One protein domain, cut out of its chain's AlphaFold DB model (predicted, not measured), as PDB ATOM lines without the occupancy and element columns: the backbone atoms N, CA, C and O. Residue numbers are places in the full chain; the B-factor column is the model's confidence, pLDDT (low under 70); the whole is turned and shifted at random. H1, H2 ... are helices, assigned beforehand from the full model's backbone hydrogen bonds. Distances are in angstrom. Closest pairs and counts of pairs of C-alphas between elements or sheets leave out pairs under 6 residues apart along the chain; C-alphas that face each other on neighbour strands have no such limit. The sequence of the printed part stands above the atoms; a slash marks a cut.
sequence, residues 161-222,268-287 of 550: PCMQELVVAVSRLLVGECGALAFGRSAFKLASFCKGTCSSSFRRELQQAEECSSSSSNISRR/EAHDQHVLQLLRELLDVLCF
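Overview. This is residues 161 to 222 and 268 to 287 of the 550 residues of the protein "Sushi domain-containing protein / SCR repeat-containing protein, putative" of Eimeria praecox (UniProt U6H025). A slim up-and-down bundle of three helices, in which H1 and H5 lie alongside the long H4 and each runs against the one before it in the chain. The short H2 and H3 make a small head at one end, where the chain turns back from H1 into H4. The 82 printed residues hold five named helices, H1 to H5 in order, and no named strand; the class is all helix. The whole is only just compact, close to loose, with a radius of gyration of the C-alphas of 14.0 A, and is a rod spanning 49 by 21 by 17 A.

Along the chain. H4, residues 197 to 222, is 37.1 A long, from C-alpha 197 at (252.372, 280.054, 294.596) to C-alpha 222 at (280.093, 303.420, 302.318). H5, residues 268 to 285, measures 25.8 A and H1, residues 161 to 175, 20.9 A; C-alpha 161 is at (275.879, 288.372, 290.788). H2 is residues 177 to 182, 8.7 A, and H3 residues 187 to 195, 12.0 A.

Arrangement. H4 touches H1 at a shallow tilt of 7 degrees, opposite ways; their closest C-alphas, Cys 162 and Ala 209, are 5.7 A apart. H4 also touches H5 at a shallow tilt of 14 degrees, opposite ways, closest at the C-alphas of Leu 206 and Leu 275, 6.9 A. H1 and H5 are close but not clearly touching, with the C-alphas of Met 163 and Asp 271 closest at 6.5 A. H2 touches H3, closest at the C-alphas of Leu 181 and Lys 189, 4.7 A. H1 and H2 only just touch, and only at the corner, through residues 173 to 174 of H1; the closest C-alphas, Leu 173 and Gly 179, are 6.1 A apart. H1 and H3 are apart. In H1, H2, H3, H4 and H5 every O i to N i+4 pair is within hydrogen-bond range.

Size, cuts and confidence. The C-alphas farthest apart, Ser 186 and Arg 222, are 50.1 A from each other. Residues 223 to 267 are not printed, and C-alphas 222 and 268 are 16.2 A apart across this cut. The links H1 to H2, H2 to H3 and H3 to H4 are tight. Mean pLDDT of the printed part is 90.3, and no printed residue is under 70.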
ATOM      1  N   PRO A 161     276.113 289.703 290.225       90.50
ATOM      2  CA  PRO A 161     275.879 288.372 290.788       90.50
ATOM      3  C   PRO A 161     274.438 288.178 291.288       90.50
ATOM      4  O   PRO A 161     273.843 287.129 291.057       90.50
ATOM      5  N   CYS A 162     273.843 289.225 291.878       93.69
ATOM      6  CA  CYS A 162     272.437 289.246 292.292       93.69
ATOM      7  C   CYS A 162     271.483 289.012 291.108       93.69
ATOM      8  O   CYS A 162     270.557 288.205 291.191       93.69
ATOM      9  N   MET A 163     271.708 289.705 289.988       93.50
ATOM     10  CA  MET A 163     270.886 289.556 288.787       93.50
ATOM     11  C   MET A 163     271.083 288.206 288.110       93.50
ATOM     12  O   MET A 163     270.136 287.647 287.560       93.50
ATOM     13  N   GLN A 164     272.287 287.647 288.174       91.94
ATOM     14  CA  GLN A 164     272.565 286.324 287.638       91.94
ATOM     15  C   GLN A 164     271.818 285.237 288.428       91.94
ATOM     16  O   GLN A 164     271.215 284.347 287.827       91.94
ATOM     17  N   GLU A 165     271.772 285.351 289.761       94.62
ATOM     18  CA  GLU A 165     270.953 284.480 290.611       94.62
ATOM     19  C   GLU A 165     269.459 284.629 290.317       94.62
ATOM     20  O   GLU A 165     268.780 283.615 290.139       94.62
ATOM     21  N   LEU A 166     268.962 285.863 290.165       95.31
ATOM     22  CA  LEU A 166     267.574 286.116 289.769       95.31
ATOM     23  C   LEU A 166     267.237 285.445 288.439       95.31
ATOM     24  O   LEU A 166     266.232 284.750 288.333       95.31
ATOM     25  N   VAL A 167     268.067 285.651 287.416       92.56
ATOM     26  CA  VAL A 167     267.861 285.071 286.087       92.56
ATOM     27  C   VAL A 167     267.811 283.550 286.174       92.56
ATOM     28  O   VAL A 167     266.938 282.930 285.564       92.56
ATOM     29  N   VAL A 168     268.692 282.931 286.962       92.38
ATOM     30  CA  VAL A 168     268.680 281.480 287.187       92.38
ATOM     31  C   VAL A 168     267.418 281.041 287.936       92.38
ATOM     32  O   VAL A 168     266.806 280.043 287.547       92.38
ATOM     33  N   ALA A 169     266.995 281.764 288.973       93.06
ATOM     34  CA  ALA A 169     265.792 281.457 289.745       93.06
ATOM     35  C   ALA A 169     264.523 281.575 288.883       93.06
ATOM     36  O   ALA A 169     263.731 280.633 288.805       93.06
ATOM     37  N   VAL A 170     264.383 282.678 288.147       91.12
ATOM     38  CA  VAL A 170     263.302 282.912 287.182       91.12
ATOM     39  C   VAL A 170     263.310 281.847 286.088       91.12
ATOM     40  O   VAL A 170     262.264 281.278 285.790       91.12
ATOM     41  N   SER A 171     264.474 281.499 285.536       90.06
ATOM     42  CA  SER A 171     264.583 280.440 284.527       90.06
ATOM     43  C   SER A 171     264.132 279.087 285.077       90.06
ATOM     44  O   SER A 171     263.390 278.373 284.412       90.06
ATOM     45  N   ARG A 172     264.510 278.732 286.312       90.25
ATOM     46  CA  ARG A 172     264.051 277.496 286.972       90.25
ATOM     47  C   ARG A 172     262.540 277.494 287.193       90.25
ATOM     48  O   ARG A 172     261.897 276.482 286.924       90.25
ATOM     49  N   LEU A 173     261.968 278.622 287.617       88.75
ATOM     50  CA  LEU A 173     260.518 278.781 287.747       88.75
ATOM     51  C   LEU A 173     259.822 278.600 286.388       88.75
ATOM     52  O   LEU A 173     258.856 277.847 286.286       88.75
ATOM     53  N   LEU A 174     260.340 279.233 285.335       85.44
ATOM     54  CA  LEU A 174     259.766 279.201 283.987       85.44
ATOM     55  C   LEU A 174     260.006 277.891 283.222       85.44
ATOM     56  O   LEU A 174     259.291 277.624 282.261       85.44
ATOM     57  N   VAL A 175     260.978 277.069 283.617       87.81
ATOM     58  CA  VAL A 175     261.194 275.726 283.046       87.81
ATOM     59  C   VAL A 175     260.411 274.654 283.816       87.81
ATOM     60  O   VAL A 175     260.058 273.623 283.249       87.81
ATOM     61  N   GLY A 176     260.116 274.890 285.097       88.44
ATOM     62  CA  GLY A 176     259.388 273.955 285.953       88.44
ATOM     63  C   GLY A 176     257.867 273.954 285.759       88.44
ATOM     64  O   GLY A 176     257.318 274.379 284.741       88.44
ATOM     65  N   GLU A 177     257.154 273.492 286.789       85.06
ATOM     66  CA  GLU A 177     255.685 273.442 286.800       85.06
ATOM     67  C   GLU A 177     255.060 274.830 286.611       85.06
ATOM     68  O   GLU A 177     254.071 274.977 285.895       85.06
ATOM     69  N   CYS A 178     255.679 275.866 287.183       88.25
ATOM     70  CA  CYS A 178     255.237 277.244 287.012       88.25
ATOM     71  C   CYS A 178     255.329 277.704 285.550       88.25
ATOM     72  O   CYS A 178     254.422 278.376 285.071       88.25
ATOM     73  N   GLY A 179     256.348 277.264 284.814       84.50
ATOM     74  CA  GLY A 179     256.454 277.427 283.368       84.50
ATOM     75  C   GLY A 179     255.326 276.765 282.592       84.50
ATOM     76  O   GLY A 179     254.691 277.386 281.742       84.50
ATOM     77  N   ALA A 180     255.027 275.508 282.922       83.38
ATOM     78  CA  ALA A 180     253.921 274.778 282.306       83.38
ATOM     79  C   ALA A 180     252.551 275.426 282.588       83.38
ATOM     80  O   ALA A 180     251.613 275.270 281.796       83.38
ATOM     81  N   LEU A 181     252.429 276.147 283.708       83.44
ATOM     82  CA  LEU A 181     251.251 276.940 284.043       83.44
ATOM     83  C   LEU A 181     251.226 278.289 283.307       83.44
ATOM     84  O   LEU A 181     250.188 278.640 282.751       83.44
ATOM     85  N   ALA A 182     252.356 279.000 283.247       78.56
ATOM     86  CA  ALA A 182     252.488 280.305 282.594       78.56
ATOM     87  C   ALA A 182     252.351 280.227 281.065       78.56
ATOM     88  O   ALA A 182     251.683 281.053 280.452       78.56
ATOM     89  N   PHE A 183     252.934 279.201 280.443       80.44
ATOM     90  CA  PHE A 183     252.908 278.993 278.988       80.44
ATOM     91  C   PHE A 183     251.913 277.908 278.558       80.44
ATOM     92  O   PHE A 183     251.908 277.455 277.411       80.44
ATOM     93  N   GLY A 184     251.062 277.458 279.481       76.06
ATOM     94  CA  GLY A 184     250.021 276.491 279.180       76.06
ATOM     95  C   GLY A 184     248.972 277.073 278.232       76.06
ATOM     96  O   GLY A 184     248.501 278.189 278.413       76.06
ATOM     97  N   ARG A 185     248.503 276.271 277.267       73.44
ATOM     98  CA  ARG A 185     247.419 276.641 276.327       73.44
ATOM     99  C   ARG A 185     246.051 276.909 276.978       73.44
ATOM    100  O   ARG A 185     245.092 277.197 276.277       73.44
ATOM    101  N   SER A 186     245.923 276.748 278.293       78.06
ATOM    102  CA  SER A 186     244.646 276.848 279.000       78.06
ATOM    103  C   SER A 186     244.625 278.086 279.886       78.06
ATOM    104  O   SER A 186     245.488 278.237 280.749       78.06
ATOM    105  N   ALA A 187     243.581 278.908 279.740       74.31
ATOM    106  CA  ALA A 187     243.310 280.046 280.620       74.31
ATOM    107  C   ALA A 187     243.317 279.657 282.105       74.31
ATOM    108  O   ALA A 187     243.808 280.406 282.943       74.31
ATOM    109  N   PHE A 188     242.831 278.454 282.427       82.56
ATOM    110  CA  PHE A 188     242.791 277.942 283.795       82.56
ATOM    111  C   PHE A 188     244.193 277.718 284.379       82.56
ATOM    112  O   PHE A 188     244.428 277.978 285.557       82.56
ATOM    113  N   LYS A 189     245.149 277.269 283.555       85.06
ATOM    114  CA  LYS A 189     246.539 277.066 283.989       85.06
ATOM    115  C   LYS A 189     247.223 278.389 284.303       85.06
ATOM    116  O   LYS A 189     247.858 278.505 285.346       85.06
ATOM    117  N   LEU A 190     247.018 279.393 283.458       82.00
ATOM    118  CA  LEU A 190     247.554 280.723 283.708       82.00
ATOM    119  C   LEU A 190     246.883 281.396 284.912       82.00
ATOM    120  O   LEU A 190     247.562 282.005 285.735       82.00
ATOM    121  N   ALA A 191     245.571 281.220 285.081       84.38
ATOM    122  CA  ALA A 191     244.876 281.664 286.286       84.38
ATOM    123  C   ALA A 191     245.463 281.017 287.546       84.38
ATOM    124  O   ALA A 191     245.670 281.699 288.549       84.38
ATOM    125  N   SER A 192     245.802 279.726 287.478       87.25
ATOM    126  CA  SER A 192     246.505 279.020 288.551       87.25
ATOM    127  C   SER A 192     247.917 279.569 288.782       87.25
ATOM    128  O   SER A 192     248.307 279.753 289.928       87.25
ATOM    129  N   PHE A 193     248.667 279.920 287.730       90.19
ATOM    130  CA  PHE A 193     249.966 280.591 287.874       90.19
ATOM    131  C   PHE A 193     249.828 281.924 288.621       90.19
ATOM    132  O   PHE A 193     250.532 282.157 289.603       90.19
ATOM    133  N   CYS A 194     248.892 282.770 288.184       89.06
ATOM    134  CA  CYS A 194     248.715 284.123 288.706       89.06
ATOM    135  C   CYS A 194     248.102 284.169 290.102       89.06
ATOM    136  O   CYS A 194     248.504 285.002 290.912       89.06
ATOM    137  N   LYS A 195     247.166 283.266 290.404       90.75
ATOM    138  CA  LYS A 195     246.540 283.143 291.727       90.75
ATOM    139  C   LYS A 195     247.350 282.269 292.692       90.75
ATOM    140  O   LYS A 195     247.118 282.320 293.897       90.75
ATOM    141  N   GLY A 196     248.250 281.438 292.173       90.19
ATOM    142  CA  GLY A 196     248.961 280.416 292.931       90.19
ATOM    143  C   GLY A 196     250.289 280.865 293.535       90.19
ATOM    144  O   GLY A 196     250.658 282.038 293.586       90.19
ATOM    145  N   THR A 197     251.043 279.872 293.998       91.12
ATOM    146  CA  THR A 197     252.372 280.054 294.596       91.12
ATOM    147  C   THR A 197     253.428 280.475 293.575       91.12
ATOM    148  O   THR A 197     254.449 281.038 293.955       91.12
ATOM    149  N   CYS A 198     253.194 280.249 292.280       92.81
ATOM    150  CA  CYS A 198     254.147 280.575 291.224       92.81
ATOM    151  C   CYS A 198     254.353 282.084 291.045       92.81
ATOM    152  O   CYS A 198     255.495 282.537 291.071       92.81
ATOM    153  N   SER A 199     253.279 282.872 290.921       94.19
ATOM    154  CA  SER A 199     253.389 284.333 290.795       94.19
ATOM    155  C   SER A 199     253.991 284.969 292.048       94.19
ATOM    156  O   SER A 199     254.845 285.846 291.952       94.19
ATOM    157  N   SER A 200     253.599 284.497 293.233       94.88
ATOM    158  CA  SER A 200     254.145 284.980 294.505       94.88
ATOM    159  C   SER A 200     255.612 284.596 294.700       94.88
ATOM    160  O   SER A 200     256.377 285.413 295.207       94.88
ATOM    161  N   SER A 201     256.031 283.409 294.251       95.44
ATOM    162  CA  SER A 201     257.448 283.021 294.233       95.44
ATOM    163  C   SER A 201     258.237 283.889 293.258       95.44
ATOM    164  O   SER A 201     259.276 284.414 293.632       95.44
ATOM    165  N   PHE A 202     257.708 284.142 292.055       95.19
ATOM    166  CA  PHE A 202     258.339 285.042 291.085       95.19
ATOM    167  C   PHE A 202     258.519 286.457 291.659       95.19
ATOM    168  O   PHE A 202     259.604 287.025 291.571       95.19
ATOM    169  N   ARG A 203     257.483 287.022 292.298       96.44
ATOM    170  CA  ARG A 203     257.574 288.338 292.963       96.44
ATOM    171  C   ARG A 203     258.602 288.349 294.085       96.44
ATOM    172  O   ARG A 203     259.302 289.340 294.238       96.44
ATOM    173  N   ARG A 204     258.691 287.263 294.855       96.94
ATOM    174  CA  ARG A 204     259.665 287.133 295.940       96.94
ATOM    175  C   ARG A 204     261.098 287.144 295.416       96.94
ATOM    176  O   ARG A 204     261.908 287.876 295.963       96.94
ATOM    177  N   GLU A 205     261.388 286.386 294.359       96.94
ATOM    178  CA  GLU A 205     262.716 286.375 293.726       96.94
ATOM    179  C   GLU A 205     263.078 287.763 293.179       96.94
ATOM    180  O   GLU A 205     264.180 288.254 293.416       96.94
ATOM    181  N   LEU A 206     262.130 288.445 292.517       96.12
ATOM    182  CA  LEU A 206     262.330 289.824 292.058       96.12
ATOM    183  C   LEU A 206     262.660 290.775 293.209       96.12
ATOM    184  O   LEU A 206     263.629 291.523 293.123       96.12
ATOM    185  N   GLN A 207     261.883 290.718 294.291       96.88
ATOM    186  CA  GLN A 207     262.096 291.565 295.458       96.88
ATOM    187  C   GLN A 207     263.448 291.275 296.128       96.88
ATOM    188  O   GLN A 207     264.170 292.196 296.501       96.88
ATOM    189  N   GLN A 208     263.838 290.003 296.226       96.50
ATOM    190  CA  GLN A 208     265.136 289.615 296.771       96.50
ATOM    191  C   GLN A 208     266.295 290.160 295.921       96.50
ATOM    192  O   GLN A 208     267.299 290.625 296.464       96.50
ATOM    193  N   ALA A 209     266.155 290.158 294.596       95.69
ATOM    194  CA  ALA A 209     267.149 290.735 293.698       95.69
ATOM    195  C   ALA A 209     267.246 292.266 293.824       95.69
ATOM    196  O   ALA A 209     268.352 292.809 293.797       95.69
ATOM    197  N   GLU A 210     266.124 292.964 294.035       95.62
ATOM    198  CA  GLU A 210     266.112 294.404 294.339       95.62
ATOM    199  C   GLU A 210     266.831 294.727 295.650       95.62
ATOM    200  O   GLU A 210     267.633 295.665 295.712       95.62
ATOM    201  N   GLU A 211     266.564 293.949 296.700       96.25
ATOM    202  CA  GLU A 211     267.203 294.103 298.008       96.25
ATOM    203  C   GLU A 211     268.712 293.821 297.922       96.25
ATOM    204  O   GLU A 211     269.521 294.556 298.500       96.25
ATOM    205  N   CYS A 212     269.108 292.811 297.142       95.25
ATOM    206  CA  CYS A 212     270.504 292.469 296.871       95.25
ATOM    207  C   CYS A 212     271.223 293.587 296.095       95.25
ATOM    208  O   CYS A 212     272.300 294.033 296.504       95.25
ATOM    209  N   SER A 213     270.595 294.108 295.034       93.94
ATOM    210  CA  SER A 213     271.116 295.229 294.242       93.94
ATOM    211  C   SER A 213     271.278 296.491 295.105       93.94
ATOM    212  O   SER A 213     272.370 297.057 295.189       93.94
ATOM    213  N   SER A 214     270.250 296.846 295.883       93.38
ATOM    214  CA  SER A 214     270.270 297.997 296.798       93.38
ATOM    215  C   SER A 214     271.341 297.868 297.889       93.38
ATOM    216  O   SER A 214     271.998 298.847 298.263       93.38
ATOM    217  N   SER A 215     271.555 296.654 298.403       94.62
ATOM    218  CA  SER A 215     272.591 296.371 299.404       94.62
ATOM    219  C   SER A 215     273.998 296.548 298.829       94.62
ATOM    220  O   SER A 215     274.857 297.148 299.482       94.62
ATOM    221  N   SER A 216     274.222 296.102 297.590       90.06
ATOM    222  CA  SER A 216     275.496 296.273 296.881       90.06
ATOM    223  C   SER A 216     275.827 297.754 296.645       90.06
ATOM    224  O   SER A 216     276.953 298.204 296.907       90.06
ATOM    225  N   SER A 217     274.825 298.553 296.261       88.88
ATOM    226  CA  SER A 217     274.965 300.005 296.090       88.88
ATOM    227  C   SER A 217     275.302 300.712 297.408       88.88
ATOM    228  O   SER A 217     276.169 301.592 297.443       88.88
ATOM    229  N   ASN A 218     274.701 300.293 298.528       91.25
ATOM    230  CA  ASN A 218     274.989 300.857 299.851       91.25
ATOM    231  C   ASN A 218     276.411 300.545 300.344       91.25
ATOM    232  O   ASN A 218     277.083 301.430 300.880       91.25
ATOM    233  N   ILE A 219     276.901 299.317 300.132       89.06
ATOM    234  CA  ILE A 219     278.284 298.937 300.475       89.06
ATOM    235  C   ILE A 219     279.278 299.754 299.642       89.06
ATOM    236  O   ILE A 219     280.260 300.277 300.178       89.06
ATOM    237  N   SER A 220     278.991 299.928 298.350       86.88
ATOM    238  CA  SER A 220     279.817 300.726 297.440       86.88
ATOM    239  C   SER A 220     279.854 302.205 297.835       86.88
ATOM    240  O   SER A 220     280.924 302.815 297.809       86.88
ATOM    241  N   ARG A 221     278.726 302.784 298.274       86.88
ATOM    242  CA  ARG A 221     278.683 304.160 298.802       86.88
ATOM    243  C   ARG A 221     279.476 304.308 300.097       86.88
ATOM    244  O   ARG A 221     280.265 305.241 300.204       86.88
ATOM    245  N   ARG A 222     279.340 303.375 301.048       88.00
ATOM    246  CA  ARG A 222     280.093 303.420 302.318       88.00
ATOM    247  C   ARG A 222     281.607 303.362 302.106       88.00
ATOM    248  O   ARG A 222     282.329 304.090 302.775       88.00
ATOM    249  N   GLU A 268     274.574 299.158 287.280       89.62
ATOM    250  CA  GLU A 268     273.380 299.342 288.116       89.62
ATOM    251  C   GLU A 268     272.148 299.748 287.285       89.62
ATOM    252  O   GLU A 268     271.060 299.204 287.478       89.62
ATOM    253  N   ALA A 269     272.312 300.651 286.314       90.62
ATOM    254  CA  ALA A 269     271.233 301.028 285.397       90.62
ATOM    255  C   ALA A 269     270.758 299.837 284.545       90.62
ATOM    256  O   ALA A 269     269.563 299.693 284.276       90.62
ATOM    257  N   HIS A 270     271.689 298.973 284.144       90.44
ATOM    258  CA  HIS A 270     271.394 297.759 283.396       90.44
ATOM    259  C   HIS A 270     270.570 296.762 284.222       90.44
ATOM    260  O   HIS A 270     269.519 296.304 283.772       90.44
ATOM    261  N   ASP A 271     270.987 296.496 285.460       93.12
ATOM    262  CA  ASP A 271     270.275 295.614 286.388       93.12
ATOM    263  C   ASP A 271     268.847 296.111 286.666       93.12
ATOM    264  O   ASP A 271     267.882 295.343 286.602       93.12
ATOM    265  N   GLN A 272     268.691 297.418 286.913       94.50
ATOM    266  CA  GLN A 272     267.381 298.040 287.121       94.50
ATOM    267  C   GLN A 272     266.467 297.884 285.904       94.50
ATOM    268  O   GLN A 272     265.267 297.641 286.059       94.50
ATOM    269  N   HIS A 273     267.020 297.992 284.695       94.81
ATOM    270  CA  HIS A 273     266.253 297.809 283.471       94.81
ATOM    271  C   HIS A 273     265.751 296.366 283.320       94.81
ATOM    272  O   HIS A 273     264.572 296.157 283.039       94.81
ATOM    273  N   VAL A 274     266.594 295.363 283.582       93.88
ATOM    274  CA  VAL A 274     266.185 293.948 283.525       93.88
ATOM    275  C   VAL A 274     265.123 293.628 284.583       93.88
ATOM    276  O   VAL A 274     264.129 292.969 284.272       93.88
ATOM    277  N   LEU A 275     265.273 294.136 285.811       95.62
ATOM    278  CA  LEU A 275     264.256 294.003 286.863       95.62
ATOM    279  C   LEU A 275     262.915 294.596 286.433       95.62
ATOM    280  O   LEU A 275     261.869 293.975 286.630       95.62
ATOM    281  N   GLN A 276     262.945 295.776 285.816       96.12
ATOM    282  CA  GLN A 276     261.747 296.429 285.310       96.12
ATOM    283  C   GLN A 276     261.063 295.589 284.227       96.12
ATOM    284  O   GLN A 276     259.859 295.355 284.311       96.12
ATOM    285  N   LEU A 277     261.823 295.065 283.263       94.94
ATOM    286  CA  LEU A 277     261.285 294.194 282.217       94.94
ATOM    287  C   LEU A 277     260.645 292.921 282.789       94.94
ATOM    288  O   LEU A 277     259.583 292.507 282.327       94.94
ATOM    289  N   LEU A 278     261.250 292.309 283.812       95.06
ATOM    290  CA  LEU A 278     260.694 291.122 284.465       95.06
ATOM    291  C   LEU A 278     259.423 291.431 285.275       95.06
ATOM    292  O   LEU A 278     258.496 290.617 285.270       95.06
ATOM    293  N   ARG A 279     259.342 292.596 285.936       95.81
ATOM    294  CA  ARG A 279     258.103 293.056 286.593       95.81
ATOM    295  C   ARG A 279     256.991 293.267 285.575       95.81
ATOM    296  O   ARG A 279     255.899 292.737 285.751       95.81
ATOM    297  N   GLU A 280     257.288 293.969 284.486       94.62
ATOM    298  CA  GLU A 280     256.315 294.196 283.421       94.62
ATOM    299  C   GLU A 280     255.867 292.890 282.768       94.62
ATOM    300  O   GLU A 280     254.682 292.727 282.478       94.62
ATOM    301  N   LEU A 281     256.779 291.933 282.580       91.44
ATOM    302  CA  LEU A 281     256.432 290.614 282.062       91.44
ATOM    303  C   LEU A 281     255.433 289.914 282.985       91.44
ATOM    304  O   LEU A 281     254.438 289.365 282.510       91.44
ATOM    305  N   LEU A 282     255.677 289.952 284.296       91.88
ATOM    306  CA  LEU A 282     254.781 289.355 285.277       91.88
ATOM    307  C   LEU A 282     253.413 290.051 285.305       91.88
ATOM    308  O   LEU A 282     252.385 289.374 285.364       91.88
ATOM    309  N   ASP A 283     253.391 291.380 285.236       92.44
ATOM    310  CA  ASP A 283     252.152 292.154 285.202       92.44
ATOM    311  C   ASP A 283     251.337 291.848 283.947       92.44
ATOM    312  O   ASP A 283     250.128 291.657 284.037       92.44
ATOM    313  N   VAL A 284     251.989 291.718 282.789       89.19
ATOM    314  CA  VAL A 284     251.326 291.344 281.535       89.19
ATOM    315  C   VAL A 284     250.815 289.901 281.575       89.19
ATOM    316  O   VAL A 284     249.694 289.641 281.139       89.19
ATOM    317  N   LEU A 285     251.585 288.961 282.135       85.69
ATOM    318  CA  LEU A 285     251.149 287.570 282.317       85.69
ATOM    319  C   LEU A 285     249.928 287.468 283.238       85.69
ATOM    320  O   LEU A 285     249.038 286.646 283.010       85.69
ATOM    321  N   CYS A 286     249.874 288.313 284.267       89.62
ATOM    322  CA  CYS A 286     248.819 288.304 285.272       89.62
ATOM    323  C   CYS A 286     247.781 289.406 285.124       89.62
ATOM    324  O   CYS A 286     246.959 289.597 286.022       89.62
ATOM    325  N   PHE A 287     247.747 290.063 283.969       87.50
ATOM    326  CA  PHE A 287     246.705 291.013 283.645       87.50
ATOM    327  C   PHE A 287     245.371 290.273 283.446       87.50
ATOM    328  O   PHE A 287     245.207 289.469 282.522       87.50
TER     329      PHE A 287